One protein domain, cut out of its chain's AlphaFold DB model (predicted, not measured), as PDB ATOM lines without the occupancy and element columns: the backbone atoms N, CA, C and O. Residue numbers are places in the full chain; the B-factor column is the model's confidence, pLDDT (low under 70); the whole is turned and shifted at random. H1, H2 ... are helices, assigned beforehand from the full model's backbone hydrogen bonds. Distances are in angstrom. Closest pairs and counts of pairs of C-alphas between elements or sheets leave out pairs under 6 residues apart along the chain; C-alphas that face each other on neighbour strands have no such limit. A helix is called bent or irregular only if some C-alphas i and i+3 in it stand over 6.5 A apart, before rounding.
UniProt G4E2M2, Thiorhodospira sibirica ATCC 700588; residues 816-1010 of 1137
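This is residues 816 to 1010 of the 1137 residues of a protein of Thiorhodospira sibirica ATCC 700588 (UniProt G4E2M2). One long helix, H10, runs through the middle, with shorter helices packed round it: H1 and H9 on one side, H2 and H8 on the other. H4 packs on H8 and H2, farther from H10; H3 lies at one end, while H5, H6 and H7 follow H4 along the outside, and residues 904 to 909 stick out. The printed part has 195 residues with ten named helices, H1 to H10 in chain order, and no named strand; its class is all helix. It is compact, with a radius of gyration of the C-alphas of 17.7 A, and spans 51 by 35 by 33 A.

H10, residues 976 to 1005, is the hub, touching four helices. H8, residues 915 to 927, touches residues 980 to 994 of H10 alone, closest at the C-alphas of Leu 926 and Lys 984, 5.7 A apart, at a steep tilt of 40 degrees, opposite ways. H2, residues 836 to 846, touches residues 983 to 990 alone, with the C-alphas of Leu 838 and Arg 986 closest at 5.4 A. H1, residues 816 to 828, touches residues 989 to 999 alone, closest at Ser 828 and Ser 992, C-alphas 4.8 A apart. H9, residues 934 to 948, touches residues 978 to 985 alone, closest at Leu 940 and Met 982, C-alphas 6.6 A apart, and runs the same way as H10. H4, residues 859 to 871, touches H8 at a shallow tilt of 14 degrees, opposite ways, with the C-alphas of Leu 868 and Ile 918 closest at 6.5 A. H4 also touches H2, but is apart from H10. H3, residues 848 to 856, touches H2 only at the corner; it is irregular, with C-alphas 849 and 852 8.3 A apart. H5, residues 875 to 878, touches H6, residues 881 to 890, only at the corner. H7, residues 895 to 903, is close to H8 but not clearly touching. Every O i to N i+4 pair is within hydrogen-bond range in H1, H4, H6, H7 and H8; the counts are 6 of 7 in H2, 2 of 5 in H3, with 5 of 6 O i to N i+3 pairs, 10 of 11 in H9 and 25 of 26 in H10, while H5 is too short for such a pair.

H10 measures 43.7 A, from C-alpha 976 at (-8.420, 10.026, 27.837) to C-alpha 1005 at (-4.913, -19.096, 60.246). H1 begins at C-alpha 816, (12.724, -12.685, 54.583). H9 is 20.0 A long.

The C-alphas of Lys 852 and Gly 1008 are the two farthest apart, 52.4 A. The printed part has no cut. The links H7 to H8 and H9 to H10 are long, with 11 and 27 residues. Mean pLDDT of the printed part is 84.3; residues 848 to 854, 906 to 910, 941 to 950 and 1005 to 1008 are under 70.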
ATOM      1  N   GLU A 816      12.936 -13.250  55.919       78.00
ATOM      2  CA  GLU A 816      12.724 -12.685  54.583       78.00
ATOM      3  C   GLU A 816      11.238 -12.555  54.227       78.00
ATOM      4  O   GLU A 816      10.829 -11.511  53.712       78.00
ATOM      5  N   MET A 817      10.417 -13.567  54.530       75.94
ATOM      6  CA  MET A 817       8.982 -13.554  54.230       75.94
ATOM      7  C   MET A 817       8.220 -12.584  55.140       75.94
ATOM      8  O   MET A 817       7.388 -11.821  54.648       75.94
ATOM      9  N   VAL A 818       8.587 -12.498  56.424       80.31
ATOM     10  CA  VAL A 818       8.072 -11.459  57.338       80.31
ATOM     11  C   VAL A 818       8.433 -10.055  56.824       80.31
ATOM     12  O   VAL A 818       7.577  -9.172  56.761       80.31
ATOM     13  N   ASN A 819       9.669  -9.847  56.353       83.12
ATOM     14  CA  ASN A 819      10.088  -8.577  55.746       83.12
ATOM     15  C   ASN A 819       9.476  -8.316  54.354       83.12
ATOM     16  O   ASN A 819       9.392  -7.161  53.926       83.12
ATOM     17  N   ALA A 820       9.045  -9.341  53.615       82.44
ATOM     18  CA  ALA A 820       8.263  -9.181  52.389       82.44
ATOM     19  C   ALA A 820       6.830  -8.733  52.705       82.44
ATOM     20  O   ALA A 820       6.381  -7.718  52.169       82.44
ATOM     21  N   LEU A 821       6.161  -9.406  53.645       85.00
ATOM     22  CA  LEU A 821       4.822  -9.059  54.118       85.00
ATOM     23  C   LEU A 821       4.780  -7.637  54.701       85.00
ATOM     24  O   LEU A 821       3.952  -6.821  54.297       85.00
ATOM     25  N   ALA A 822       5.737  -7.289  55.566       85.00
ATOM     26  CA  ALA A 822       5.842  -5.954  56.151       85.00
ATOM     27  C   ALA A 822       6.063  -4.849  55.099       85.00
ATOM     28  O   ALA A 822       5.540  -3.743  55.257       85.00
ATOM     29  N   ARG A 823       6.797  -5.125  54.009       87.69
ATOM     30  CA  ARG A 823       6.907  -4.199  52.865       87.69
ATOM     31  C   ARG A 823       5.584  -4.082  52.111       87.69
ATOM     32  O   ARG A 823       5.160  -2.962  51.841       87.69
ATOM     33  N   GLN A 824       4.919  -5.200  51.829       87.31
ATOM     34  CA  GLN A 824       3.655  -5.238  51.088       87.31
ATOM     35  C   GLN A 824       2.531  -4.478  51.814       87.31
ATOM     36  O   GLN A 824       1.803  -3.708  51.183       87.31
ATOM     37  N   VAL A 825       2.439  -4.612  53.144       89.75
ATOM     38  CA  VAL A 825       1.514  -3.824  53.979       89.75
ATOM     39  C   VAL A 825       1.860  -2.336  53.913       89.75
ATOM     40  O   VAL A 825       0.990  -1.528  53.595       89.75
ATOM     41  N   ARG A 826       3.130  -1.955  54.129       90.44
ATOM     42  CA  ARG A 826       3.577  -0.545  54.074       90.44
ATOM     43  C   ARG A 826       3.357   0.111  52.706       90.44
ATOM     44  O   ARG A 826       3.154   1.319  52.655       90.44
ATOM     45  N   GLN A 827       3.393  -0.660  51.618       89.25
ATOM     46  CA  GLN A 827       3.108  -0.181  50.261       89.25
ATOM     47  C   GLN A 827       1.606  -0.107  49.956       89.25
ATOM     48  O   GLN A 827       1.184   0.799  49.245       89.25
ATOM     49  N   SER A 828       0.797  -1.022  50.500       89.88
ATOM     50  CA  SER A 828      -0.646  -1.096  50.221       89.88
ATOM     51  C   SER A 828      -1.481  -0.136  51.073       89.88
ATOM     52  O   SER A 828      -2.444   0.446  50.578       89.88
ATOM     53  N   LEU A 829      -1.108   0.065  52.341       89.25
ATOM     54  CA  LEU A 829      -1.880   0.866  53.299       89.25
ATOM     55  C   LEU A 829      -2.112   2.338  52.876       89.25
ATOM     56  O   LEU A 829      -3.214   2.828  53.119       89.25
ATOM     57  N   PRO A 830      -1.157   3.055  52.238       86.56
ATOM     58  CA  PRO A 830      -1.352   4.454  51.832       86.56
ATOM     59  C   PRO A 830      -2.139   4.647  50.528       86.56
ATOM     60  O   PRO A 830      -2.498   5.779  50.212       86.56
ATOM     61  N   VAL A 831      -2.342   3.584  49.738       84.62
ATOM     62  CA  VAL A 831      -2.947   3.660  48.391       84.62
ATOM     63  C   VAL A 831      -4.260   2.894  48.260       84.62
ATOM     64  O   VAL A 831      -4.923   3.027  47.236       84.62
ATOM     65  N   GLN A 832      -4.635   2.094  49.264       87.50
ATOM     66  CA  GLN A 832      -5.915   1.388  49.306       87.50
ATOM     67  C   GLN A 832      -7.103   2.346  49.114       87.50
ATOM     68  O   GLN A 832      -7.083   3.489  49.565       87.50
ATOM     69  N   SER A 833      -8.168   1.852  48.492       85.62
ATOM     70  CA  SER A 833      -9.442   2.564  48.373       85.62
ATOM     71  C   SER A 833     -10.590   1.562  48.321       85.62
ATOM     72  O   SER A 833     -10.364   0.393  48.003       85.62
ATOM     73  N   ALA A 834     -11.820   2.014  48.576       85.25
ATOM     74  CA  ALA A 834     -13.026   1.213  48.358       85.25
ATOM     75  C   ALA A 834     -13.034   0.575  46.954       85.25
ATOM     76  O   ALA A 834     -12.591   1.197  45.981       85.25
ATOM     77  N   GLN A 835     -13.559  -0.649  46.835       89.00
ATOM     78  CA  GLN A 835     -13.638  -1.328  45.540       89.00
ATOM     79  C   GLN A 835     -14.797  -0.794  44.676       89.00
ATOM     80  O   GLN A 835     -14.641  -0.651  43.461       89.00
ATOM     81  N   LEU A 836     -15.937  -0.446  45.288       90.00
ATOM     82  CA  LEU A 836     -17.141   0.044  44.595       90.00
ATOM     83  C   LEU A 836     -16.866   1.177  43.577       90.00
ATOM     84  O   LEU A 836     -17.289   1.035  42.429       90.00
ATOM     85  N   PRO A 837     -16.101   2.246  43.893       89.00
ATOM     86  CA  PRO A 837     -15.785   3.300  42.924       89.00
ATOM     87  C   PRO A 837     -14.966   2.851  41.706       89.00
ATOM     88  O   PRO A 837     -15.004   3.530  40.679       89.00
ATOM     89  N   LEU A 838     -14.207   1.751  41.777       91.81
ATOM     90  CA  LEU A 838     -13.572   1.173  40.586       91.81
ATOM     91  C   LEU A 838     -14.612   0.453  39.727       91.81
ATOM     92  O   LEU A 838     -14.675   0.677  38.521       91.81
ATOM     93  N   LEU A 839     -15.418  -0.402  40.355       91.88
ATOM     94  CA  LEU A 839     -16.394  -1.240  39.664       91.88
ATOM     95  C   LEU A 839     -17.472  -0.403  38.983       91.88
ATOM     96  O   LEU A 839     -17.828  -0.690  37.848       91.88
ATOM     97  N   GLU A 840     -17.957   0.647  39.639       90.38
ATOM     98  CA  GLU A 840     -19.003   1.519  39.103       90.38
ATOM     99  C   GLU A 840     -18.477   2.392  37.941       90.38
ATOM    100  O   GLU A 840     -19.161   2.562  36.934       90.38
ATOM    101  N   LEU A 841     -17.208   2.826  37.990       90.12
ATOM    102  CA  LEU A 841     -16.528   3.445  36.841       90.12
ATOM    103  C   LEU A 841     -16.395   2.464  35.660       90.12
ATOM    104  O   LEU A 841     -16.628   2.833  34.512       90.12
ATOM    105  N   LEU A 842     -16.045   1.206  35.933       91.12
ATOM    106  CA  LEU A 842     -15.930   0.147  34.926       91.12
ATOM    107  C   LEU A 842     -17.298  -0.272  34.342       91.12
ATOM    108  O   LEU A 842     -17.406  -0.506  33.138       91.12
ATOM    109  N   ASN A 843     -18.354  -0.270  35.158       90.38
ATOM    110  CA  ASN A 843     -19.748  -0.484  34.765       90.38
ATOM    111  C   ASN A 843     -20.232   0.603  33.792       90.38
ATOM    112  O   ASN A 843     -20.699   0.303  32.692       90.38
ATOM    113  N   GLN A 844     -20.027   1.874  34.154       88.44
ATOM    114  CA  GLN A 844     -20.285   3.030  33.288       88.44
ATOM    115  C   GLN A 844     -19.535   2.906  31.957       88.44
ATOM    116  O   GLN A 844     -20.155   2.981  30.895       88.44
ATOM    117  N   LEU A 845     -18.244   2.565  32.004       88.25
ATOM    118  CA  LEU A 845     -17.423   2.327  30.816       88.25
ATOM    119  C   LEU A 845     -17.882   1.151  29.939       88.25
ATOM    120  O   LEU A 845     -17.485   1.100  28.780       88.25
ATOM    121  N   ALA A 846     -18.714   0.225  30.417       85.81
ATOM    122  CA  ALA A 846     -19.339  -0.801  29.572       85.81
ATOM    123  C   ALA A 846     -20.715  -0.382  29.018       85.81
ATOM    124  O   ALA A 846     -21.196  -0.968  28.046       85.81
ATOM    125  N   SER A 847     -21.340   0.660  29.573       82.94
ATOM    126  CA  SER A 847     -22.646   1.137  29.115       82.94
ATOM    127  C   SER A 847     -22.577   1.765  27.712       82.94
ATOM    128  O   SER A 847     -21.811   2.691  27.450       82.94
ATOM    129  N   GLN A 848     -23.425   1.277  26.799       62.75
ATOM    130  CA  GLN A 848     -23.488   1.711  25.389       62.75
ATOM    131  C   GLN A 848     -23.680   3.231  25.224       62.75
ATOM    132  O   GLN A 848     -23.155   3.831  24.288       62.75
ATOM    133  N   GLN A 849     -24.384   3.881  26.159       61.28
ATOM    134  CA  GLN A 849     -24.608   5.333  26.141       61.28
ATOM    135  C   GLN A 849     -23.309   6.148  26.282       61.28
ATOM    136  O   GLN A 849     -23.266   7.309  25.879       61.28
ATOM    137  N   GLN A 850     -22.227   5.550  26.791       66.25
ATOM    138  CA  GLN A 850     -20.921   6.192  26.945       66.25
ATOM    139  C   GLN A 850     -19.942   5.868  25.799       66.25
ATOM    140  O   GLN A 850     -18.726   5.973  25.972       66.25
ATOM    141  N   GLY A 851     -20.444   5.536  24.601       64.00
ATOM    142  CA  GLY A 851     -19.637   5.167  23.424       64.00
ATOM    143  C   GLY A 851     -18.469   6.118  23.090       64.00
ATOM    144  O   GLY A 851     -17.403   5.670  22.665       64.00
ATOM    145  N   LYS A 852     -18.603   7.427  23.366       68.81
ATOM    146  CA  LYS A 852     -17.498   8.396  23.224       68.81
ATOM    147  C   LYS A 852     -16.351   8.126  24.208       68.81
ATOM    148  O   LYS A 852     -15.198   8.154  23.792       68.81
ATOM    149  N   ALA A 853     -16.648   7.835  25.477       68.12
ATOM    150  CA  ALA A 853     -15.641   7.472  26.479       68.12
ATOM    151  C   ALA A 853     -15.059   6.074  26.204       68.12
ATOM    152  O   ALA A 853     -13.845   5.893  26.280       68.12
ATOM    153  N   GLN A 854     -15.889   5.117  25.770       69.94
ATOM    154  CA  GLN A 854     -15.431   3.799  25.309       69.94
ATOM    155  C   GLN A 854     -14.404   3.899  24.177       69.94
ATOM    156  O   GLN A 854     -13.400   3.188  24.197       69.94
ATOM    157  N   SER A 855     -14.610   4.805  23.218       76.25
ATOM    158  CA  SER A 855     -13.673   5.051  22.112       76.25
ATOM    159  C   SER A 855     -12.291   5.550  22.574       76.25
ATOM    160  O   SER A 855     -11.301   5.355  21.869       76.25
ATOM    161  N   LEU A 856     -12.178   6.130  23.778       76.88
ATOM    162  CA  LEU A 856     -10.895   6.562  24.343       76.88
ATOM    163  C   LEU A 856     -10.069   5.396  24.915       76.88
ATOM    164  O   LEU A 856      -8.839   5.494  24.988       76.88
ATOM    165  N   LEU A 857     -10.706   4.293  25.323       84.88
ATOM    166  CA  LEU A 857     -10.019   3.173  25.967       84.88
ATOM    167  C   LEU A 857      -9.275   2.284  24.950       84.88
ATOM    168  O   LEU A 857      -9.859   1.871  23.946       84.88
ATOM    169  N   PRO A 858      -8.010   1.901  25.226       90.69
ATOM    170  CA  PRO A 858      -7.336   0.810  24.526       90.69
ATOM    171  C   PRO A 858      -8.156  -0.485  24.561       90.69
ATOM    172  O   PRO A 858      -8.688  -0.863  25.603       90.69
ATOM    173  N   GLU A 859      -8.198  -1.202  23.440       89.38
ATOM    174  CA  GLU A 859      -9.063  -2.374  23.256       89.38
ATOM    175  C   GLU A 859      -8.837  -3.470  24.311       89.38
ATOM    176  O   GLU A 859      -9.788  -4.004  24.875       89.38
ATOM    177  N   GLN A 860      -7.583  -3.729  24.688       90.69
ATOM    178  CA  GLN A 860      -7.257  -4.717  25.723       90.69
ATOM    179  C   GLN A 860      -7.796  -4.337  27.117       90.69
ATOM    180  O   GLN A 860      -8.047  -5.216  27.934       90.69
ATOM    181  N   ILE A 861      -8.014  -3.046  27.397       92.62
ATOM    182  CA  ILE A 861      -8.634  -2.593  28.653       92.62
ATOM    183  C   ILE A 861     -10.152  -2.809  28.602       92.62
ATOM    184  O   ILE A 861     -10.730  -3.222  29.605       92.62
ATOM    185  N   LYS A 862     -10.796  -2.637  27.437       91.88
ATOM    186  CA  LYS A 862     -12.212  -3.008  27.252       91.88
ATOM    187  C   LYS A 862     -12.419  -4.513  27.426       91.88
ATOM    188  O   LYS A 862     -13.340  -4.922  28.118       91.88
ATOM    189  N   GLN A 863     -11.529  -5.329  26.861       92.44
ATOM    190  CA  GLN A 863     -11.567  -6.790  26.993       92.44
ATOM    191  C   GLN A 863     -11.398  -7.245  28.452       92.44
ATOM    192  O   GLN A 863     -12.106  -8.145  28.896       92.44
ATOM    193  N   LEU A 864     -10.519  -6.591  29.222       93.75
ATOM    194  CA  LEU A 864     -10.386  -6.832  30.666       93.75
ATOM    195  C   LEU A 864     -11.603  -6.339  31.467       93.75
ATOM    196  O   LEU A 864     -11.984  -6.995  32.434       93.75
ATOM    197  N   ASN A 865     -12.244  -5.240  31.054       93.44
ATOM    198  CA  ASN A 865     -13.499  -4.773  31.648       93.44
ATOM    199  C   ASN A 865     -14.634  -5.788  31.417       93.44
ATOM    200  O   ASN A 865     -15.248  -6.265  32.365       93.44
ATOM    201  N   GLU A 866     -14.841  -6.213  30.170       91.94
ATOM    202  CA  GLU A 866     -15.797  -7.266  29.809       91.94
ATOM    203  C   GLU A 866     -15.542  -8.573  30.571       91.94
ATOM    204  O   GLU A 866     -16.480  -9.193  31.073       91.94
ATOM    205  N   ALA A 867     -14.278  -8.984  30.717       93.31
ATOM    206  CA  ALA A 867     -13.917 -10.150  31.521       93.31
ATOM    207  C   ALA A 867     -14.289  -9.972  33.005       93.31
ATOM    208  O   ALA A 867     -14.822 -10.902  33.612       93.31
ATOM    209  N   LEU A 868     -14.068  -8.782  33.582       93.62
ATOM    210  CA  LEU A 868     -14.455  -8.475  34.962       93.62
ATOM    211  C   LEU A 868     -15.977  -8.538  35.141       93.62
ATOM    212  O   LEU A 868     -16.466  -9.230  36.030       93.62
ATOM    213  N   LEU A 869     -16.734  -7.871  34.271       90.75
ATOM    214  CA  LEU A 869     -18.196  -7.773  34.354       90.75
ATOM    215  C   LEU A 869     -18.909  -9.119  34.136       90.75
ATOM    216  O   LEU A 869     -20.027  -9.306  34.621       90.75
ATOM    217  N   ARG A 870     -18.253 -10.063  33.445       91.69
ATOM    218  CA  ARG A 870     -18.682 -11.469  33.298       91.69
ATOM    219  C   ARG A 870     -18.257 -12.363  34.468       91.69
ATOM    220  O   ARG A 870     -18.829 -13.437  34.641       91.69
ATOM    221  N   LEU A 871     -17.258 -11.955  35.254       93.62
ATOM    222  CA  LEU A 871     -16.850 -12.653  36.475       93.62
ATOM    223  C   LEU A 871     -17.794 -12.336  37.648       93.62
ATOM    224  O   LEU A 871     -18.058 -13.224  38.461       93.62
ATOM    225  N   LEU A 872     -18.279 -11.091  37.732       94.25
ATOM    226  CA  LEU A 872     -19.159 -10.630  38.807       94.25
ATOM    227  C   LEU A 872     -20.528 -11.340  38.764       94.25
ATOM    228  O   LEU A 872     -21.203 -11.296  37.730       94.25
ATOM    229  N   PRO A 873     -20.972 -11.965  39.871       95.12
ATOM    230  CA  PRO A 873     -22.266 -12.630  39.937       95.12
ATOM    231  C   PRO A 873     -23.415 -11.616  39.971       95.12
ATOM    232  O   PRO A 873     -23.261 -10.494  40.455       95.12
ATOM    233  N   THR A 874     -24.598 -12.019  39.513       94.19
ATOM    234  CA  THR A 874     -25.836 -11.244  39.717       94.19
ATOM    235  C   THR A 874     -26.491 -11.590  41.065       94.19
ATOM    236  O   THR A 874     -26.245 -12.679  41.592       94.19
ATOM    237  N   PRO A 875     -27.385 -10.745  41.624       91.31
ATOM    238  CA  PRO A 875     -28.141 -11.078  42.840       91.31
ATOM    239  C   PRO A 875     -28.853 -12.442  42.776       91.31
ATOM    240  O   PRO A 875     -28.821 -13.214  43.732       91.31
ATOM    241  N   ALA A 876     -29.425 -12.791  41.618       91.94
ATOM    242  CA  ALA A 876     -30.091 -14.077  41.397       91.94
ATOM    243  C   ALA A 876     -29.126 -15.281  41.408       91.94
ATOM    244  O   ALA A 876     -29.532 -16.386  41.758       91.94
ATOM    245  N   GLN A 877     -27.853 -15.078  41.053       93.00
ATOM    246  CA  GLN A 877     -26.806 -16.096  41.183       93.00
ATOM    247  C   GLN A 877     -26.291 -16.179  42.626       93.00
ATOM    248  O   GLN A 877     -26.092 -17.279  43.130       93.00
ATOM    249  N   MET A 878     -26.139 -15.045  43.320       91.88
ATOM    250  CA  MET A 878     -25.757 -15.006  44.742       91.88
ATOM    251  C   MET A 878     -26.780 -15.701  45.654       91.88
ATOM    252  O   MET A 878     -26.396 -16.302  46.652       91.88
ATOM    253  N   ALA A 879     -28.065 -15.692  45.287       89.81
ATOM    254  CA  ALA A 879     -29.121 -16.432  45.985       89.81
ATOM    255  C   ALA A 879     -29.019 -17.972  45.852       89.81
ATOM    256  O   ALA A 879     -29.722 -18.703  46.554       89.81
ATOM    257  N   GLN A 880     -28.162 -18.489  44.962       91.94
ATOM    258  CA  GLN A 880     -27.926 -19.922  44.775       91.94
ATOM    259  C   GLN A 880     -26.655 -20.351  45.518       91.94
ATOM    260  O   GLN A 880     -25.612 -19.715  45.382       91.94
ATOM    261  N   ALA A 881     -26.701 -21.471  46.247       90.38
ATOM    262  CA  ALA A 881     -25.582 -21.933  47.080       90.38
ATOM    263  C   ALA A 881     -24.264 -22.095  46.294       90.38
ATOM    264  O   ALA A 881     -23.213 -21.625  46.722       90.38
ATOM    265  N   GLU A 882     -24.324 -22.693  45.101       94.69
ATOM    266  CA  GLU A 882     -23.156 -22.852  44.226       94.69
ATOM    267  C   GLU A 882     -22.724 -21.529  43.556       94.69
ATOM    268  O   GLU A 882     -21.559 -21.373  43.194       94.69
ATOM    269  N   GLY A 883     -23.622 -20.546  43.426       94.19
ATOM    270  CA  GLY A 883     -23.285 -19.197  42.961       94.19
ATOM    271  C   GLY A 883     -22.534 -18.393  44.024       94.19
ATOM    272  O   GLY A 883     -21.457 -17.867  43.738       94.19
ATOM    273  N   LEU A 884     -23.019 -18.398  45.270       94.44
ATOM    274  CA  LEU A 884     -22.317 -17.836  46.430       94.44
ATOM    275  C   LEU A 884     -20.948 -18.508  46.644       94.44
ATOM    276  O   LEU A 884     -19.937 -17.823  46.806       94.44
ATOM    277  N   ARG A 885     -20.883 -19.843  46.559       94.56
ATOM    278  CA  ARG A 885     -19.626 -20.608  46.630       94.56
ATOM    279  C   ARG A 885     -18.645 -20.201  45.526       94.56
ATOM    280  O   ARG A 885     -17.471 -19.966  45.811       94.56
ATOM    281  N   LYS A 886     -19.114 -20.056  44.281       93.69
ATOM    282  CA  LYS A 886     -18.304 -19.534  43.167       93.69
ATOM    283  C   LYS A 886     -17.839 -18.093  43.404       93.69
ATOM    284  O   LYS A 886     -16.701 -17.793  43.053       93.69
ATOM    285  N   ALA A 887     -18.662 -17.228  43.999       95.12
ATOM    286  CA  ALA A 887     -18.294 -15.849  44.325       95.12
ATOM    287  C   ALA A 887     -17.178 -15.792  45.381       95.12
ATOM    288  O   ALA A 887     -16.150 -15.159  45.148       95.12
ATOM    289  N   ILE A 888     -17.316 -16.541  46.481       94.38
ATOM    290  CA  ILE A 888     -16.288 -16.667  47.530       94.38
ATOM    291  C   ILE A 888     -14.961 -17.163  46.932       94.38
ATOM    292  O   ILE A 888     -13.921 -16.534  47.131       94.38
ATOM    293  N   LEU A 889     -14.992 -18.217  46.106       91.94
ATOM    294  CA  LEU A 889     -13.806 -18.771  45.429       91.94
ATOM    295  C   LEU A 889     -13.212 -17.862  44.328       91.94
ATOM    296  O   LEU A 889     -12.097 -18.120  43.863       91.94
ATOM    297  N   ARG A 890     -13.936 -16.818  43.899       92.75
ATOM    298  CA  ARG A 890     -13.518 -15.836  42.877       92.75
ATOM    299  C   ARG A 890     -13.288 -14.419  43.418       92.75
ATOM    300  O   ARG A 890     -12.926 -13.534  42.646       92.75
ATOM    301  N   SER A 891     -13.406 -14.219  44.728       93.06
ATOM    302  CA  SER A 891     -13.130 -12.959  45.443       93.06
ATOM    303  C   SER A 891     -11.672 -12.475  45.358       93.06
ATOM    304  O   SER A 891     -11.342 -11.410  45.868       93.06
ATOM    305  N   GLY A 892     -10.764 -13.253  44.759       92.69
ATOM    306  CA  GLY A 892      -9.329 -12.956  44.726       92.69
ATOM    307  C   GLY A 892      -8.576 -13.333  46.006       92.69
ATOM    308  O   GLY A 892      -7.352 -13.419  45.978       92.69
ATOM    309  N   MET A 893      -9.283 -13.641  47.103       91.94
ATOM    310  CA  MET A 893      -8.691 -14.133  48.358       91.94
ATOM    311  C   MET A 893      -7.863 -15.412  48.177       91.94
ATOM    312  O   MET A 893      -6.838 -15.578  48.834       91.94
ATOM    313  N   PHE A 894      -8.303 -16.298  47.281       91.38
ATOM    314  CA  PHE A 894      -7.756 -17.644  47.078       91.38
ATOM    315  C   PHE A 894      -6.894 -17.767  45.807       91.38
ATOM    316  O   PHE A 894      -6.639 -18.877  45.343       91.38
ATOM    317  N   TYR A 895      -6.467 -16.647  45.214       92.12
ATOM    318  CA  TYR A 895      -5.735 -16.641  43.942       92.12
ATOM    319  C   TYR A 895      -4.408 -17.411  44.032       92.12
ATOM    320  O   TYR A 895      -4.165 -18.336  43.257       92.12
ATOM    321  N   GLU A 896      -3.584 -17.083  45.032       90.94
ATOM    322  CA  GLU A 896      -2.274 -17.703  45.261       90.94
ATOM    323  C   GLU A 896      -2.360 -19.218  45.486       90.94
ATOM    324  O   GLU A 896      -1.631 -19.969  44.841       90.94
ATOM    325  N   SER A 897      -3.270 -19.689  46.347       88.38
ATOM    326  CA  SER A 897      -3.414 -21.122  46.631       88.38
ATOM    327  C   SER A 897      -3.981 -21.900  45.441       88.38
ATOM    328  O   SER A 897      -3.600 -23.049  45.223       88.38
ATOM    329  N   ARG A 898      -4.830 -21.273  44.613       87.88
ATOM    330  CA  ARG A 898      -5.312 -21.866  43.356       87.88
ATOM    331  C   ARG A 898      -4.219 -21.929  42.285       87.88
ATOM    332  O   ARG A 898      -4.177 -22.917  41.557       87.88
ATOM    333  N   ILE A 899      -3.322 -20.940  42.205       89.56
ATOM    334  CA  ILE A 899      -2.120 -21.031  41.356       89.56
ATOM    335  C   ILE A 899      -1.203 -22.141  41.862       89.56
ATOM    336  O   ILE A 899      -0.821 -22.999  41.073       89.56
ATOM    337  N   GLN A 900      -0.902 -22.170  43.163       87.44
ATOM    338  CA  GLN A 900      -0.037 -23.185  43.765       87.44
ATOM    339  C   GLN A 900      -0.560 -24.601  43.491       87.44
ATOM    340  O   GLN A 900       0.205 -25.447  43.046       87.44
ATOM    341  N   ALA A 901      -1.865 -24.841  43.664       84.38
ATOM    342  CA  ALA A 901      -2.487 -26.130  43.363       84.38
ATOM    343  C   ALA A 901      -2.345 -26.542  41.885       84.38
ATOM    344  O   ALA A 901      -2.130 -27.718  41.605       84.38
ATOM    345  N   ILE A 902      -2.418 -25.590  40.945       82.06
ATOM    346  CA  ILE A 902      -2.184 -25.857  39.515       82.06
ATOM    347  C   ILE A 902      -0.695 -26.130  39.256       82.06
ATOM    348  O   ILE A 902      -0.374 -27.092  38.566       82.06
ATOM    349  N   SER A 903       0.219 -25.355  39.851       76.88
ATOM    350  CA  SER A 903       1.673 -25.569  39.753       76.88
ATOM    351  C   SER A 903       2.163 -26.862  40.418       76.88
ATOM    352  O   SER A 903       3.242 -27.338  40.082       76.88
ATOM    353  N   SER A 904       1.390 -27.435  41.342       77.06
ATOM    354  CA  SER A 904       1.621 -28.758  41.939       77.06
ATOM    355  C   SER A 904       0.926 -29.903  41.187       77.06
ATOM    356  O   SER A 904       0.918 -31.029  41.677       77.06
ATOM    357  N   SER A 905       0.345 -29.638  40.013       70.94
ATOM    358  CA  SER A 905      -0.264 -30.651  39.149       70.94
ATOM    359  C   SER A 905       0.415 -30.669  37.778       70.94
ATOM    360  O   SER A 905       0.550 -29.624  37.148       70.94
ATOM    361  N   ASP A 906       0.748 -31.850  37.246       59.25
ATOM    362  CA  ASP A 906       1.305 -32.004  35.884       59.25
ATOM    363  C   ASP A 906       0.287 -31.687  34.759       59.25
ATOM    364  O   ASP A 906       0.526 -31.914  33.571       59.25
ATOM    365  N   SER A 907      -0.886 -31.158  35.117       58.47
ATOM    366  CA  SER A 907      -1.932 -30.742  34.187       58.47
ATOM    367  C   SER A 907      -1.710 -29.300  33.741       58.47
ATOM    368  O   SER A 907      -1.873 -28.371  34.531       58.47
ATOM    369  N   VAL A 908      -1.438 -29.093  32.448       55.56
ATOM    370  CA  VAL A 908      -1.379 -27.757  31.823       55.56
ATOM    371  C   VAL A 908      -2.792 -27.165  31.711       55.56
ATOM    372  O   VAL A 908      -3.401 -27.112  30.641       55.56
ATOM    373  N   SER A 909      -3.338 -26.763  32.856       65.62
ATOM    374  CA  SER A 909      -4.623 -26.085  32.993       65.62
ATOM    375  C   SER A 909      -4.438 -24.569  32.910       65.62
ATOM    376  O   SER A 909      -3.401 -24.031  33.304       65.62
ATOM    377  N   ALA A 910      -5.444 -23.861  32.399       69.69
ATOM    378  CA  ALA A 910      -5.404 -22.404  32.319       69.69
ATOM    379  C   ALA A 910      -5.354 -21.773  33.731       69.69
ATOM    380  O   ALA A 910      -5.997 -22.289  34.651       69.69
ATOM    381  N   PRO A 911      -4.634 -20.647  33.921       73.06
ATOM    382  CA  PRO A 911      -4.527 -19.998  35.222       73.06
ATOM    383  C   PRO A 911      -5.907 -19.587  35.768       73.06
ATOM    384  O   PRO A 911      -6.823 -19.267  34.999       73.06
ATOM    385  N   PRO A 912      -6.082 -19.582  37.100       78.06
ATOM    386  CA  PRO A 912      -7.391 -19.477  37.720       78.06
ATOM    387  C   PRO A 912      -7.932 -18.052  37.590       78.06
ATOM    388  O   PRO A 912      -7.516 -17.159  38.323       78.06
ATOM    389  N   GLN A 913      -8.895 -17.835  36.689       85.25
ATOM    390  CA  GLN A 913      -9.538 -16.525  36.583       85.25
ATOM    391  C   GLN A 913     -10.395 -16.223  37.822       85.25
ATOM    392  O   GLN A 913     -11.283 -17.001  38.202       85.25
ATOM    393  N   ASP A 914     -10.093 -15.087  38.446       93.38
ATOM    394  CA  ASP A 914     -10.796 -14.492  39.577       93.38
ATOM    395  C   ASP A 914     -10.615 -12.961  39.605       93.38
ATOM    396  O   ASP A 914     -10.028 -12.363  38.700       93.38
ATOM    397  N   LEU A 915     -11.161 -12.299  40.627       94.31
ATOM    398  CA  LEU A 915     -11.117 -10.845  40.742       94.31
ATOM    399  C   LEU A 915      -9.675 -10.313  40.764       94.31
ATOM    400  O   LEU A 915      -9.365  -9.327  40.091       94.31
ATOM    401  N   LYS A 916      -8.783 -10.968  41.514       95.50
ATOM    402  CA  LYS A 916      -7.395 -10.528  41.671       95.50
ATOM    403  C   LYS A 916      -6.608 -10.744  40.384       95.50
ATOM    404  O   LYS A 916      -5.834  -9.861  40.012       95.50
ATOM    405  N   SER A 917      -6.852 -11.842  39.666       95.25
ATOM    406  CA  SER A 917      -6.229 -12.098  38.360       95.25
ATOM    407  C   SER A 917      -6.529 -10.976  37.353       95.25
ATOM    408  O   SER A 917      -5.635 -10.512  36.639       95.25
ATOM    409  N   ILE A 918      -7.784 -10.508  37.311       94.81
ATOM    410  CA  ILE A 918      -8.222  -9.445  36.392       94.81
ATOM    411  C   ILE A 918      -7.730  -8.067  36.859       94.81
ATOM    412  O   ILE A 918      -7.205  -7.319  36.035       94.81
ATOM    413  N   LEU A 919      -7.798  -7.750  38.159       95.62
ATOM    414  CA  LEU A 919      -7.234  -6.506  38.708       95.62
ATOM    415  C   LEU A 919      -5.719  -6.401  38.479       95.62
ATOM    416  O   LEU A 919      -5.231  -5.326  38.140       95.62
ATOM    417  N   LEU A 920      -4.972  -7.503  38.606       95.75
ATOM    418  CA  LEU A 920      -3.533  -7.538  38.332       95.75
ATOM    419  C   LEU A 920      -3.228  -7.347  36.836       95.75
ATOM    420  O   LEU A 920      -2.362  -6.545  36.487       95.75
ATOM    421  N   SER A 921      -3.981  -8.014  35.954       95.06
ATOM    422  CA  SER A 921      -3.871  -7.837  34.495       95.06
ATOM    423  C   SER A 921      -4.184  -6.398  34.068       95.06
ATOM    424  O   SER A 921      -3.491  -5.823  33.228       95.06
ATOM    425  N   LEU A 922      -5.206  -5.793  34.682       95.25
ATOM    426  CA  LEU A 922      -5.594  -4.404  34.463       95.25
ATOM    427  C   LEU A 922      -4.530  -3.434  34.995       95.25
ATOM    428  O   LEU A 922      -4.150  -2.510  34.282       95.25
ATOM    429  N   ALA A 923      -3.987  -3.667  36.193       94.12
ATOM    430  CA  ALA A 923      -2.920  -2.850  36.767       94.12
ATOM    431  C   ALA A 923      -1.655  -2.858  35.895       94.12
ATOM    432  O   ALA A 923      -1.096  -1.794  35.631       94.12
ATOM    433  N   GLU A 924      -1.232  -4.021  35.392       94.62
ATOM    434  CA  GLU A 924      -0.064  -4.122  34.510       94.62
ATOM    435  C   GLU A 924      -0.330  -3.490  33.134       94.62
ATOM    436  O   GLU A 924       0.510  -2.760  32.597       94.62
ATOM    437  N   ARG A 925      -1.543  -3.662  32.587       94.94
ATOM    438  CA  ARG A 925      -1.918  -3.013  31.325       94.94
ATOM    439  C   ARG A 925      -2.063  -1.491  31.444       94.94
ATOM    440  O   ARG A 925      -1.855  -0.791  30.456       94.94
ATOM    441  N   LEU A 926      -2.390  -0.975  32.628       92.75
ATOM    442  CA  LEU A 926      -2.432   0.462  32.914       92.75
ATOM    443  C   LEU A 926      -1.034   1.034  33.221       92.75
ATOM    444  O   LEU A 926      -0.741   2.166  32.842       92.75
ATOM    445  N   ARG A 927      -0.153   0.251  33.858       90.56
ATOM    446  CA  ARG A 927       1.249   0.605  34.161       90.56
ATOM    447  C   ARG A 927       2.126   0.717  32.911       90.56
ATOM    448  O   ARG A 927       3.035   1.537  32.886       90.56
ATOM    449  N   SER A 928       1.839  -0.081  31.885       87.94
ATOM    450  CA  SER A 928       2.556  -0.091  30.598       87.94
ATOM    451  C   SER A 928       2.144   1.033  29.629       87.94
ATOM    452  O   SER A 928       2.631   1.082  28.499       87.94
ATOM    453  N   MET A 929       1.270   1.955  30.044       84.50
ATOM    454  CA  MET A 929       0.912   3.146  29.261       84.50
ATOM    455  C   MET A 929       1.811   4.347  29.610       84.50
ATOM    456  O   MET A 929       2.345   4.406  30.717       84.50
ATOM    457  N   PRO A 930       1.956   5.342  28.711       80.94
ATOM    458  CA  PRO A 930       2.696   6.566  29.015       80.94
ATOM    459  C   PRO A 930       2.146   7.274  30.259       80.94
ATOM    460  O   PRO A 930       0.937   7.485  30.371       80.94
ATOM    461  N   ASN A 931       3.032   7.677  31.175       78.31
ATOM    462  CA  ASN A 931       2.634   8.484  32.327       78.31
ATOM    463  C   ASN A 931       2.087   9.846  31.853       78.31
ATOM    464  O   ASN A 931       2.723  10.491  31.014       78.31
ATOM    465  N   PRO A 932       0.939  10.307  32.378       81.19
ATOM    466  CA  PRO A 932       0.342  11.575  31.976       81.19
ATOM    467  C   PRO A 932       1.077  12.776  32.609       81.19
ATOM    468  O   PRO A 932       1.903  12.598  33.512       81.19
ATOM    469  N   PRO A 933       0.779  14.019  32.180       81.06
ATOM    470  CA  PRO A 933       1.469  15.212  32.668       81.06
ATOM    471  C   PRO A 933       1.417  15.371  34.203       81.06
ATOM    472  O   PRO A 933       0.352  15.181  34.797       81.06
ATOM    473  N   PRO A 934       2.504  15.820  34.869       82.00
ATOM    474  CA  PRO A 934       2.543  15.971  36.330       82.00
ATOM    475  C   PRO A 934       1.445  16.864  36.933       82.00
ATOM    476  O   PRO A 934       1.044  16.659  38.076       82.00
ATOM    477  N   ALA A 935       0.929  17.833  36.170       82.12
ATOM    478  CA  ALA A 935      -0.201  18.666  36.586       82.12
ATOM    479  C   ALA A 935      -1.513  17.868  36.722       82.12
ATOM    480  O   ALA A 935      -2.262  18.086  37.670       82.12
ATOM    481  N   LEU A 936      -1.753  16.914  35.815       80.88
ATOM    482  CA  LEU A 936      -2.913  16.019  35.815       80.88
ATOM    483  C   LEU A 936      -2.782  14.955  36.917       80.88
ATOM    484  O   LEU A 936      -3.746  14.694  37.633       80.88
ATOM    485  N   LEU A 937      -1.575  14.420  37.141       78.50
ATOM    486  CA  LEU A 937      -1.303  13.580  38.318       78.50
ATOM    487  C   LEU A 937      -1.686  14.321  39.615       78.50
ATOM    488  O   LEU A 937      -2.385  13.775  40.463       78.50
ATOM    489  N   ARG A 938      -1.291  15.595  39.742       78.81
ATOM    490  CA  ARG A 938      -1.557  16.454  40.910       78.81
ATOM    491  C   ARG A 938      -3.011  16.959  41.033       78.81
ATOM    492  O   ARG A 938      -3.349  17.548  42.057       78.81
ATOM    493  N   SER A 939      -3.887  16.734  40.052       77.25
ATOM    494  CA  SER A 939      -5.336  16.890  40.258       77.25
ATOM    495  C   SER A 939      -5.974  15.569  40.693       77.25
ATOM    496  O   SER A 939      -6.714  15.539  41.679       77.25
ATOM    497  N   LEU A 940      -5.633  14.458  40.034       72.75
ATOM    498  CA  LEU A 940      -6.250  13.155  40.299       72.75
ATOM    499  C   LEU A 940      -5.786  12.487  41.597       72.75
ATOM    500  O   LEU A 940      -6.609  11.857  42.257       72.75
ATOM    501  N   TYR A 941      -4.527  12.645  42.019       68.81
ATOM    502  CA  TYR A 941      -4.098  12.173  43.342       68.81
ATOM    503  C   TYR A 941      -4.729  12.986  44.475       68.81
ATOM    504  O   TYR A 941      -5.024  12.433  45.528       68.81
ATOM    505  N   GLN A 942      -4.982  14.277  44.263       68.94
ATOM    506  CA  GLN A 942      -5.581  15.164  45.260       68.94
ATOM    507  C   GLN A 942      -7.077  14.868  45.456       68.94
ATOM    508  O   GLN A 942      -7.547  14.849  46.593       68.94
ATOM    509  N   GLU A 943      -7.801  14.563  44.377       62.34
ATOM    510  CA  GLU A 943      -9.176  14.053  44.441       62.34
ATOM    511  C   GLU A 943      -9.224  12.601  44.958       62.34
ATOM    512  O   GLU A 943     -10.035  12.257  45.816       62.34
ATOM    513  N   GLY A 944      -8.304  11.749  44.494       58.59
ATOM    514  CA  GLY A 944      -8.209  10.343  44.886       58.59
ATOM    515  C   GLY A 944      -7.907  10.152  46.373       58.59
ATOM    516  O   GLY A 944      -8.616   9.407  47.042       58.59
ATOM    517  N   MET A 945      -6.917  10.863  46.922       53.41
ATOM    518  CA  MET A 945      -6.573  10.794  48.349       53.41
ATOM    519  C   MET A 945      -7.680  11.340  49.256       53.41
ATOM    520  O   MET A 945      -7.819  10.865  50.380       53.41
ATOM    521  N   ARG A 946      -8.501  12.289  48.777       54.72
ATOM    522  CA  ARG A 946      -9.661  12.784  49.535       54.72
ATOM    523  C   ARG A 946     -10.750  11.725  49.723       54.72
ATOM    524  O   ARG A 946     -11.364  11.717  50.781       54.72
ATOM    525  N   ARG A 947     -10.947  10.820  48.755       53.22
ATOM    526  CA  ARG A 947     -11.913   9.702  48.861       53.22
ATOM    527  C   ARG A 947     -11.293   8.389  49.362       53.22
ATOM    528  O   ARG A 947     -11.986   7.542  49.906       53.22
ATOM    529  N   ALA A 948      -9.977   8.206  49.236       48.94
ATOM    530  CA  ALA A 948      -9.283   7.030  49.779       48.94
ATOM    531  C   ALA A 948      -9.321   6.960  51.321       48.94
ATOM    532  O   ALA A 948      -9.196   5.879  51.887       48.94
ATOM    533  N   ALA A 949      -9.531   8.096  51.995       50.03
ATOM    534  CA  ALA A 949      -9.635   8.197  53.452       50.03
ATOM    535  C   ALA A 949     -10.964   7.669  54.048       50.03
ATOM    536  O   ALA A 949     -11.130   7.694  55.265       50.03
ATOM    537  N   GLU A 950     -11.911   7.232  53.214       58.78
ATOM    538  CA  GLU A 950     -13.321   7.032  53.586       58.78
ATOM    539  C   GLU A 950     -13.643   5.653  54.199       58.78
ATOM    540  O   GLU A 950     -14.676   5.499  54.843       58.78
ATOM    541  N   LEU A 951     -12.757   4.653  54.064       74.50
ATOM    542  CA  LEU A 951     -12.922   3.330  54.686       74.50
ATOM    543  C   LEU A 951     -11.695   2.921  55.513       74.50
ATOM    544  O   LEU A 951     -10.561   3.120  55.066       74.50
ATOM    545  N   PRO A 952     -11.881   2.264  56.676       80.19
ATOM    546  CA  PRO A 952     -10.770   1.687  57.418       80.19
ATOM    547  C   PRO A 952     -10.097   0.545  56.627       80.19
ATOM    548  O   PRO A 952     -10.746  -0.121  55.805       80.19
ATOM    549  N   PRO A 953      -8.801   0.276  56.888       85.69
ATOM    550  CA  PRO A 953      -8.155  -0.931  56.394       85.69
ATOM    551  C   PRO A 953      -8.818  -2.176  56.996       85.69
ATOM    552  O   PRO A 953      -9.159  -2.152  58.185       85.69
ATOM    553  N   PRO A 954      -8.940  -3.279  56.238       88.62
ATOM    554  CA  PRO A 954      -9.313  -4.558  56.822       88.62
ATOM    555  C   PRO A 954      -8.267  -4.967  57.867       88.62
ATOM    556  O   PRO A 954      -7.061  -4.765  57.698       88.62
ATOM    557  N   ARG A 955      -8.752  -5.519  58.974       86.81
ATOM    558  CA  ARG A 955      -7.967  -6.030  60.101       86.81
ATOM    559  C   ARG A 955      -8.554  -7.374  60.496       86.81
ATOM    560  O   ARG A 955      -9.746  -7.586  60.285       86.81
ATOM    561  N   ARG A 956      -7.749  -8.236  61.118       80.75
ATOM    562  CA  ARG A 956      -8.207  -9.528  61.637       80.75
ATOM    563  C   ARG A 956      -9.457  -9.402  62.515       80.75
ATOM    564  O   ARG A 956     -10.454 -10.054  62.250       80.75
ATOM    565  N   GLU A 957      -9.430  -8.493  63.491       78.81
ATOM    566  CA  GLU A 957     -10.566  -8.210  64.384       78.81
ATOM    567  C   GLU A 957     -11.617  -7.257  63.778       78.81
ATOM    568  O   GLU A 957     -12.368  -6.602  64.496       78.81
ATOM    569  N   GLY A 958     -11.660  -7.131  62.449       82.50
ATOM    570  CA  GLY A 958     -12.662  -6.332  61.751       82.50
ATOM    571  C   GLY A 958     -14.038  -7.001  61.743       82.50
ATOM    572  O   GLY A 958     -14.153  -8.217  61.566       82.50
ATOM    573  N   SER A 959     -15.081  -6.184  61.888       86.88
ATOM    574  CA  SER A 959     -16.464  -6.531  61.560       86.88
ATOM    575  C   SER A 959     -16.828  -6.032  60.150       86.88
ATOM    576  O   SER A 959     -16.197  -5.095  59.645       86.88
ATOM    577  N   PRO A 960     -17.841  -6.618  59.489       91.69
ATOM    578  CA  PRO A 960     -18.341  -6.113  58.216       91.69
ATOM    579  C   PRO A 960     -18.921  -4.699  58.330       91.69
ATOM    580  O   PRO A 960     -19.924  -4.459  59.003       91.69
ATOM    581  N   THR A 961     -18.310  -3.760  57.612       89.81
ATOM    582  CA  THR A 961     -18.827  -2.399  57.420       89.81
ATOM    583  C   THR A 961     -19.652  -2.314  56.130       89.81
ATOM    584  O   THR A 961     -19.154  -2.762  55.088       89.81
ATOM    585  N   PRO A 962     -20.850  -1.694  56.143       89.50
ATOM    586  CA  PRO A 962     -21.519  -1.246  54.923       89.50
ATOM    587  C   PRO A 962     -20.603  -0.303  54.131       89.50
ATOM    588  O   PRO A 962     -19.697   0.313  54.700       89.50
ATOM    589  N   GLN A 963     -20.814  -0.192  52.822       86.94
ATOM    590  CA  GLN A 963     -20.052   0.721  51.970       86.94
ATOM    591  C   GLN A 963     -21.015   1.523  51.116       86.94
ATOM    592  O   GLN A 963     -21.725   0.941  50.300       86.94
ATOM    593  N   ALA A 964     -21.010   2.843  51.308       81.94
ATOM    594  CA  ALA A 964     -21.867   3.756  50.571       81.94
ATOM    595  C   ALA A 964     -21.715   3.544  49.059       81.94
ATOM    596  O   ALA A 964     -20.596   3.501  48.524       81.94
ATOM    597  N   ARG A 965     -22.846   3.413  48.363       78.12
ATOM    598  CA  ARG A 965     -22.857   3.226  46.911       78.12
ATOM    599  C   ARG A 965     -22.092   4.350  46.197       78.12
ATOM    600  O   ARG A 965     -22.340   5.536  46.404       78.12
ATOM    601  N   ALA A 966     -21.187   3.971  45.293       80.06
ATOM    602  CA  ALA A 966     -20.379   4.930  44.547       80.06
ATOM    603  C   ALA A 966     -21.246   5.832  43.647       80.06
ATOM    604  O   ALA A 966     -21.987   5.348  42.789       80.06
ATOM    605  N   ALA A 967     -21.111   7.150  43.812       78.81
ATOM    606  CA  ALA A 967     -21.738   8.128  42.929       78.81
ATOM    607  C   ALA A 967     -21.195   8.004  41.486       78.81
ATOM    608  O   ALA A 967     -19.992   7.762  41.308       78.81
ATOM    609  N   PRO A 968     -22.043   8.186  40.454       78.25
ATOM    610  CA  PRO A 968     -21.611   8.113  39.064       78.25
ATOM    611  C   PRO A 968     -20.608   9.218  38.718       78.25
ATOM    612  O   PRO A 968     -20.616  10.300  39.309       78.25
ATOM    613  N   VAL A 969     -19.731   8.938  37.754       82.44
ATOM    614  CA  VAL A 969     -18.700   9.875  37.297       82.44
ATOM    615  C   VAL A 969     -19.090  10.367  35.908       82.44
ATOM    616  O   VAL A 969     -19.263   9.566  34.994       82.44
ATOM    617  N   ASP A 970     -19.207  11.684  35.723       84.62
ATOM    618  CA  ASP A 970     -19.433  12.245  34.389       84.62
ATOM    619  C   ASP A 970     -18.161  12.110  33.538       84.62
ATOM    620  O   ASP A 970     -17.246  12.933  33.599       84.62
ATOM    621  N   LEU A 971     -18.104  11.041  32.740       84.31
ATOM    622  CA  LEU A 971     -16.952  10.736  31.894       84.31
ATOM    623  C   LEU A 971     -16.764  11.740  30.748       84.31
ATOM    624  O   LEU A 971     -15.691  11.753  30.145       84.31
ATOM    625  N   ALA A 972     -17.752  12.592  30.443       82.00
ATOM    626  CA  ALA A 972     -17.611  13.618  29.411       82.00
ATOM    627  C   ALA A 972     -16.638  14.741  29.821       82.00
ATOM    628  O   ALA A 972     -16.089  15.413  28.946       82.00
ATOM    629  N   LEU A 973     -16.392  14.912  31.127       81.19
ATOM    630  CA  LEU A 973     -15.492  15.929  31.687       81.19
ATOM    631  C   LEU A 973     -14.010  15.511  31.700       81.19
ATOM    632  O   LEU A 973     -13.143  16.345  31.960       81.19
ATOM    633  N   PHE A 974     -13.695  14.237  31.442       83.25
ATOM    634  CA  PHE A 974     -12.336  13.704  31.566       83.25
ATOM    635  C   PHE A 974     -11.668  13.505  30.203       83.25
ATOM    636  O   PHE A 974     -12.242  12.921  29.283       83.25
ATOM    637  N   SER A 975     -10.405  13.931  30.082       85.88
ATOM    638  CA  SER A 975      -9.571  13.512  28.952       85.88
ATOM    639  C   SER A 975      -9.283  12.010  29.034       85.88
ATOM    640  O   SER A 975      -9.376  11.393  30.099       85.88
ATOM    641  N   ARG A 976      -8.863  11.423  27.912       87.94
ATOM    642  CA  ARG A 976      -8.420  10.026  27.837       87.94
ATOM    643  C   ARG A 976      -7.335   9.717  28.871       87.94
ATOM    644  O   ARG A 976      -7.396   8.702  29.551       87.94
ATOM    645  N   GLU A 977      -6.373  10.613  29.012       87.31
ATOM    646  CA  GLU A 977      -5.234  10.520  29.926       87.31
ATOM    647  C   GLU A 977      -5.705  10.600  31.382       87.31
ATOM    648  O   GLU A 977      -5.251   9.823  32.219       87.31
ATOM    649  N   ALA A 978      -6.667  11.483  31.677       85.88
ATOM    650  CA  ALA A 978      -7.243  11.617  33.013       85.88
ATOM    651  C   ALA A 978      -8.078  10.388  33.414       85.88
ATOM    652  O   ALA A 978      -7.975   9.899  34.538       85.88
ATOM    653  N   LEU A 979      -8.867   9.857  32.481       87.81
ATOM    654  CA  LEU A 979      -9.675   8.652  32.662       87.81
ATOM    655  C   LEU A 979      -8.799   7.407  32.880       87.81
ATOM    656  O   LEU A 979      -9.042   6.626  33.801       87.81
ATOM    657  N   LEU A 980      -7.747   7.247  32.074       90.19
ATOM    658  CA  LEU A 980      -6.786   6.149  32.188       90.19
ATOM    659  C   LEU A 980      -5.963   6.219  33.486       90.19
ATOM    660  O   LEU A 980      -5.722   5.187  34.115       90.19
ATOM    661  N   GLU A 981      -5.588   7.415  33.939       88.94
ATOM    662  CA  GLU A 981      -4.911   7.601  35.224       88.94
ATOM    663  C   GLU A 981      -5.849   7.358  36.415       88.94
ATOM    664  O   GLU A 981      -5.461   6.695  37.377       88.94
ATOM    665  N   MET A 982      -7.107   7.808  36.341       87.88
ATOM    666  CA  MET A 982      -8.113   7.503  37.364       87.88
ATOM    667  C   MET A 982      -8.356   5.992  37.470       87.88
ATOM    668  O   MET A 982      -8.420   5.462  38.580       87.88
ATOM    669  N   LEU A 983      -8.421   5.285  36.335       91.44
ATOM    670  CA  LEU A 983      -8.456   3.822  36.300       91.44
ATOM    671  C   LEU A 983      -7.202   3.214  36.946       91.44
ATOM    672  O   LEU A 983      -7.339   2.285  37.740       91.44
ATOM    673  N   LYS A 984      -5.998   3.740  36.675       91.50
ATOM    674  CA  LYS A 984      -4.736   3.255  37.274       91.50
ATOM    675  C   LYS A 984      -4.745   3.394  38.798       91.50
ATOM    676  O   LYS A 984      -4.465   2.422  39.499       91.50
ATOM    677  N   ILE A 985      -5.135   4.565  39.306       87.56
ATOM    678  CA  ILE A 985      -5.233   4.853  40.745       87.56
ATOM    679  C   ILE A 985      -6.287   3.951  41.409       87.56
ATOM    680  O   ILE A 985      -5.969   3.258  42.375       87.56
ATOM    681  N   ARG A 986      -7.514   3.886  40.870       90.25
ATOM    682  CA  ARG A 986      -8.598   3.061  41.441       90.25
ATOM    683  C   ARG A 986      -8.300   1.556  41.365       90.25
ATOM    684  O   ARG A 986      -8.618   0.833  42.304       90.25
ATOM    685  N   THR A 987      -7.641   1.083  40.302       94.19
ATOM    686  CA  THR A 987      -7.214  -0.327  40.174       94.19
ATOM    687  C   THR A 987      -6.144  -0.678  41.202       94.19
ATOM    688  O   THR A 987      -6.254  -1.709  41.866       94.19
ATOM    689  N   GLN A 988      -5.140   0.186  41.390       91.50
ATOM    690  CA  GLN A 988      -4.111  -0.019  42.410       91.50
ATOM    691  C   GLN A 988      -4.710  -0.015  43.826       91.50
ATOM    692  O   GLN A 988      -4.338  -0.865  44.633       91.50
ATOM    693  N   GLY A 989      -5.659   0.881  44.115       90.94
ATOM    694  CA  GLY A 989      -6.318   0.949  45.421       90.94
ATOM    695  C   GLY A 989      -7.198  -0.262  45.733       90.94
ATOM    696  O   GLY A 989      -7.097  -0.812  46.831       90.94
ATOM    697  N   ALA A 990      -7.975  -0.746  44.760       92.81
ATOM    698  CA  ALA A 990      -8.745  -1.984  44.898       92.81
ATOM    699  C   ALA A 990      -7.839  -3.218  45.063       92.81
ATOM    700  O   ALA A 990      -8.073  -4.048  45.941       92.81
ATOM    701  N   LEU A 991      -6.761  -3.327  44.275       94.19
ATOM    702  CA  LEU A 991      -5.795  -4.425  44.392       94.19
ATOM    703  C   LEU A 991      -5.092  -4.417  45.761       94.19
ATOM    704  O   LEU A 991      -4.958  -5.464  46.392       94.19
ATOM    705  N   SER A 992      -4.693  -3.241  46.254       93.38
ATOM    706  CA  SER A 992      -4.122  -3.082  47.594       93.38
ATOM    707  C   SER A 992      -5.124  -3.396  48.710       93.38
ATOM    708  O   SER A 992      -4.719  -3.941  49.735       93.38
ATOM    709  N   ARG A 993      -6.427  -3.146  48.511       93.06
ATOM    710  CA  ARG A 993      -7.482  -3.553  49.452       93.06
ATOM    711  C   ARG A 993      -7.636  -5.079  49.512       93.06
ATOM    712  O   ARG A 993      -7.577  -5.633  50.607       93.06
ATOM    713  N   VAL A 994      -7.697  -5.767  48.365       94.12
ATOM    714  CA  VAL A 994      -7.697  -7.250  48.297       94.12
ATOM    715  C   VAL A 994      -6.456  -7.841  48.982       94.12
ATOM    716  O   VAL A 994      -6.570  -8.779  49.769       94.12
ATOM    717  N   VAL A 995      -5.273  -7.262  48.748       93.25
ATOM    718  CA  VAL A 995      -4.029  -7.678  49.421       93.25
ATOM    719  C   VAL A 995      -4.128  -7.527  50.942       93.25
ATOM    720  O   VAL A 995      -3.734  -8.441  51.659       93.25
ATOM    721  N   LEU A 996      -4.672  -6.421  51.458       92.94
ATOM    722  CA  LEU A 996      -4.817  -6.218  52.905       92.94
ATOM    723  C   LEU A 996      -5.843  -7.178  53.537       92.94
ATOM    724  O   LEU A 996      -5.601  -7.653  54.646       92.94
ATOM    725  N   HIS A 997      -6.918  -7.552  52.827       93.50
ATOM    726  CA  HIS A 997      -7.806  -8.645  53.256       93.50
ATOM    727  C   HIS A 997      -7.055  -9.986  53.355       93.50
ATOM    728  O   HIS A 997      -7.245 -10.727  54.318       93.50
ATOM    729  N   GLN A 998      -6.152 -10.292  52.417       92.38
ATOM    730  CA  GLN A 998      -5.328 -11.504  52.509       92.38
ATOM    731  C   GLN A 998      -4.383 -11.488  53.719       92.38
ATOM    732  O   GLN A 998      -4.249 -12.517  54.378       92.38
ATOM    733  N   VAL A 999      -3.788 -10.337  54.066       89.81
ATOM    734  CA  VAL A 999      -2.961 -10.215  55.284       89.81
ATOM    735  C   VAL A 999      -3.795 -10.437  56.552       89.81
ATOM    736  O   VAL A 999      -3.432 -11.279  57.370       89.81
ATOM    737  N   ALA A1000      -4.937  -9.756  56.684       88.94
ATOM    738  CA  ALA A1000      -5.822  -9.866  57.851       88.94
ATOM    739  C   ALA A1000      -6.319 -11.304  58.113       88.94
ATOM    740  O   ALA A1000      -6.499 -11.714  59.260       88.94
ATOM    741  N   ASN A1001      -6.520 -12.087  57.049       89.75
ATOM    742  CA  ASN A1001      -6.961 -13.477  57.156       89.75
ATOM    743  C   ASN A1001      -5.798 -14.456  57.410       89.75
ATOM    744  O   ASN A1001      -5.986 -15.446  58.117       89.75
ATOM    745  N   ALA A1002      -4.587 -14.174  56.913       84.00
ATOM    746  CA  ALA A1002      -3.399 -14.978  57.218       84.00
ATOM    747  C   ALA A1002      -3.077 -14.980  58.727       84.00
ATOM    748  O   ALA A1002      -2.808 -16.034  59.298       84.00
ATOM    749  N   GLU A1003      -3.213 -13.829  59.397       72.12
ATOM    750  CA  GLU A1003      -3.044 -13.698  60.857       72.12
ATOM    751  C   GLU A1003      -4.044 -14.533  61.684       72.12
ATOM    752  O   GLU A1003      -3.800 -14.786  62.865       72.12
ATOM    753  N   SER A1004      -5.173 -14.945  61.091       72.31
ATOM    754  CA  SER A1004      -6.177 -15.795  61.752       72.31
ATOM    755  C   SER A1004      -5.810 -17.278  61.660       72.31
ATOM    756  O   SER A1004      -5.883 -17.997  62.659       72.31
ATOM    757  N   ALA A1005      -5.340 -17.718  60.486       68.81
ATOM    758  CA  ALA A1005      -4.913 -19.096  60.246       68.81
ATOM    759  C   ALA A1005      -3.759 -19.521  61.174       68.81
ATOM    760  O   ALA A1005      -3.804 -20.608  61.746       68.81
ATOM    761  N   GLU A1006      -2.792 -18.627  61.408       64.88
ATOM    762  CA  GLU A1006      -1.663 -18.835  62.335       64.88
ATOM    763  C   GLU A1006      -2.079 -19.128  63.783       64.88
ATOM    764  O   GLU A1006      -1.339 -19.759  64.537       64.88
ATOM    765  N   GLN A1007      -3.268 -18.678  64.194       64.62
ATOM    766  CA  GLN A1007      -3.808 -18.911  65.538       64.62
ATOM    767  C   GLN A1007      -4.894 -19.997  65.556       64.62
ATOM    768  O   GLN A1007      -5.659 -20.089  66.514       64.62
ATOM    769  N   GLY A1008      -4.978 -20.810  64.496       69.94
ATOM    770  CA  GLY A1008      -5.967 -21.881  64.358       69.94
ATOM    771  C   GLY A1008      -7.407 -21.388  64.182       69.94
ATOM    772  O   GLY A1008      -8.335 -22.190  64.251       69.94
ATOM    773  N   GLN A1009      -7.618 -20.087  63.959       75.06
ATOM    774  CA  GLN A1009      -8.949 -19.502  63.835       75.06
ATOM    775  C   GLN A1009      -9.428 -19.551  62.384       75.06
ATOM    776  O   GLN A1009      -8.890 -18.887  61.495       75.06
ATOM    777  N   ALA A1010     -10.496 -20.310  62.157       85.19
ATOM    778  CA  ALA A1010     -11.214 -20.385  60.892       85.19
ATOM    779  C   ALA A1010     -12.082 -19.125  60.684       85.19
ATOM    780  O   ALA A1010     -13.305 -19.172  60.823       85.19
TER     781      ALA A1010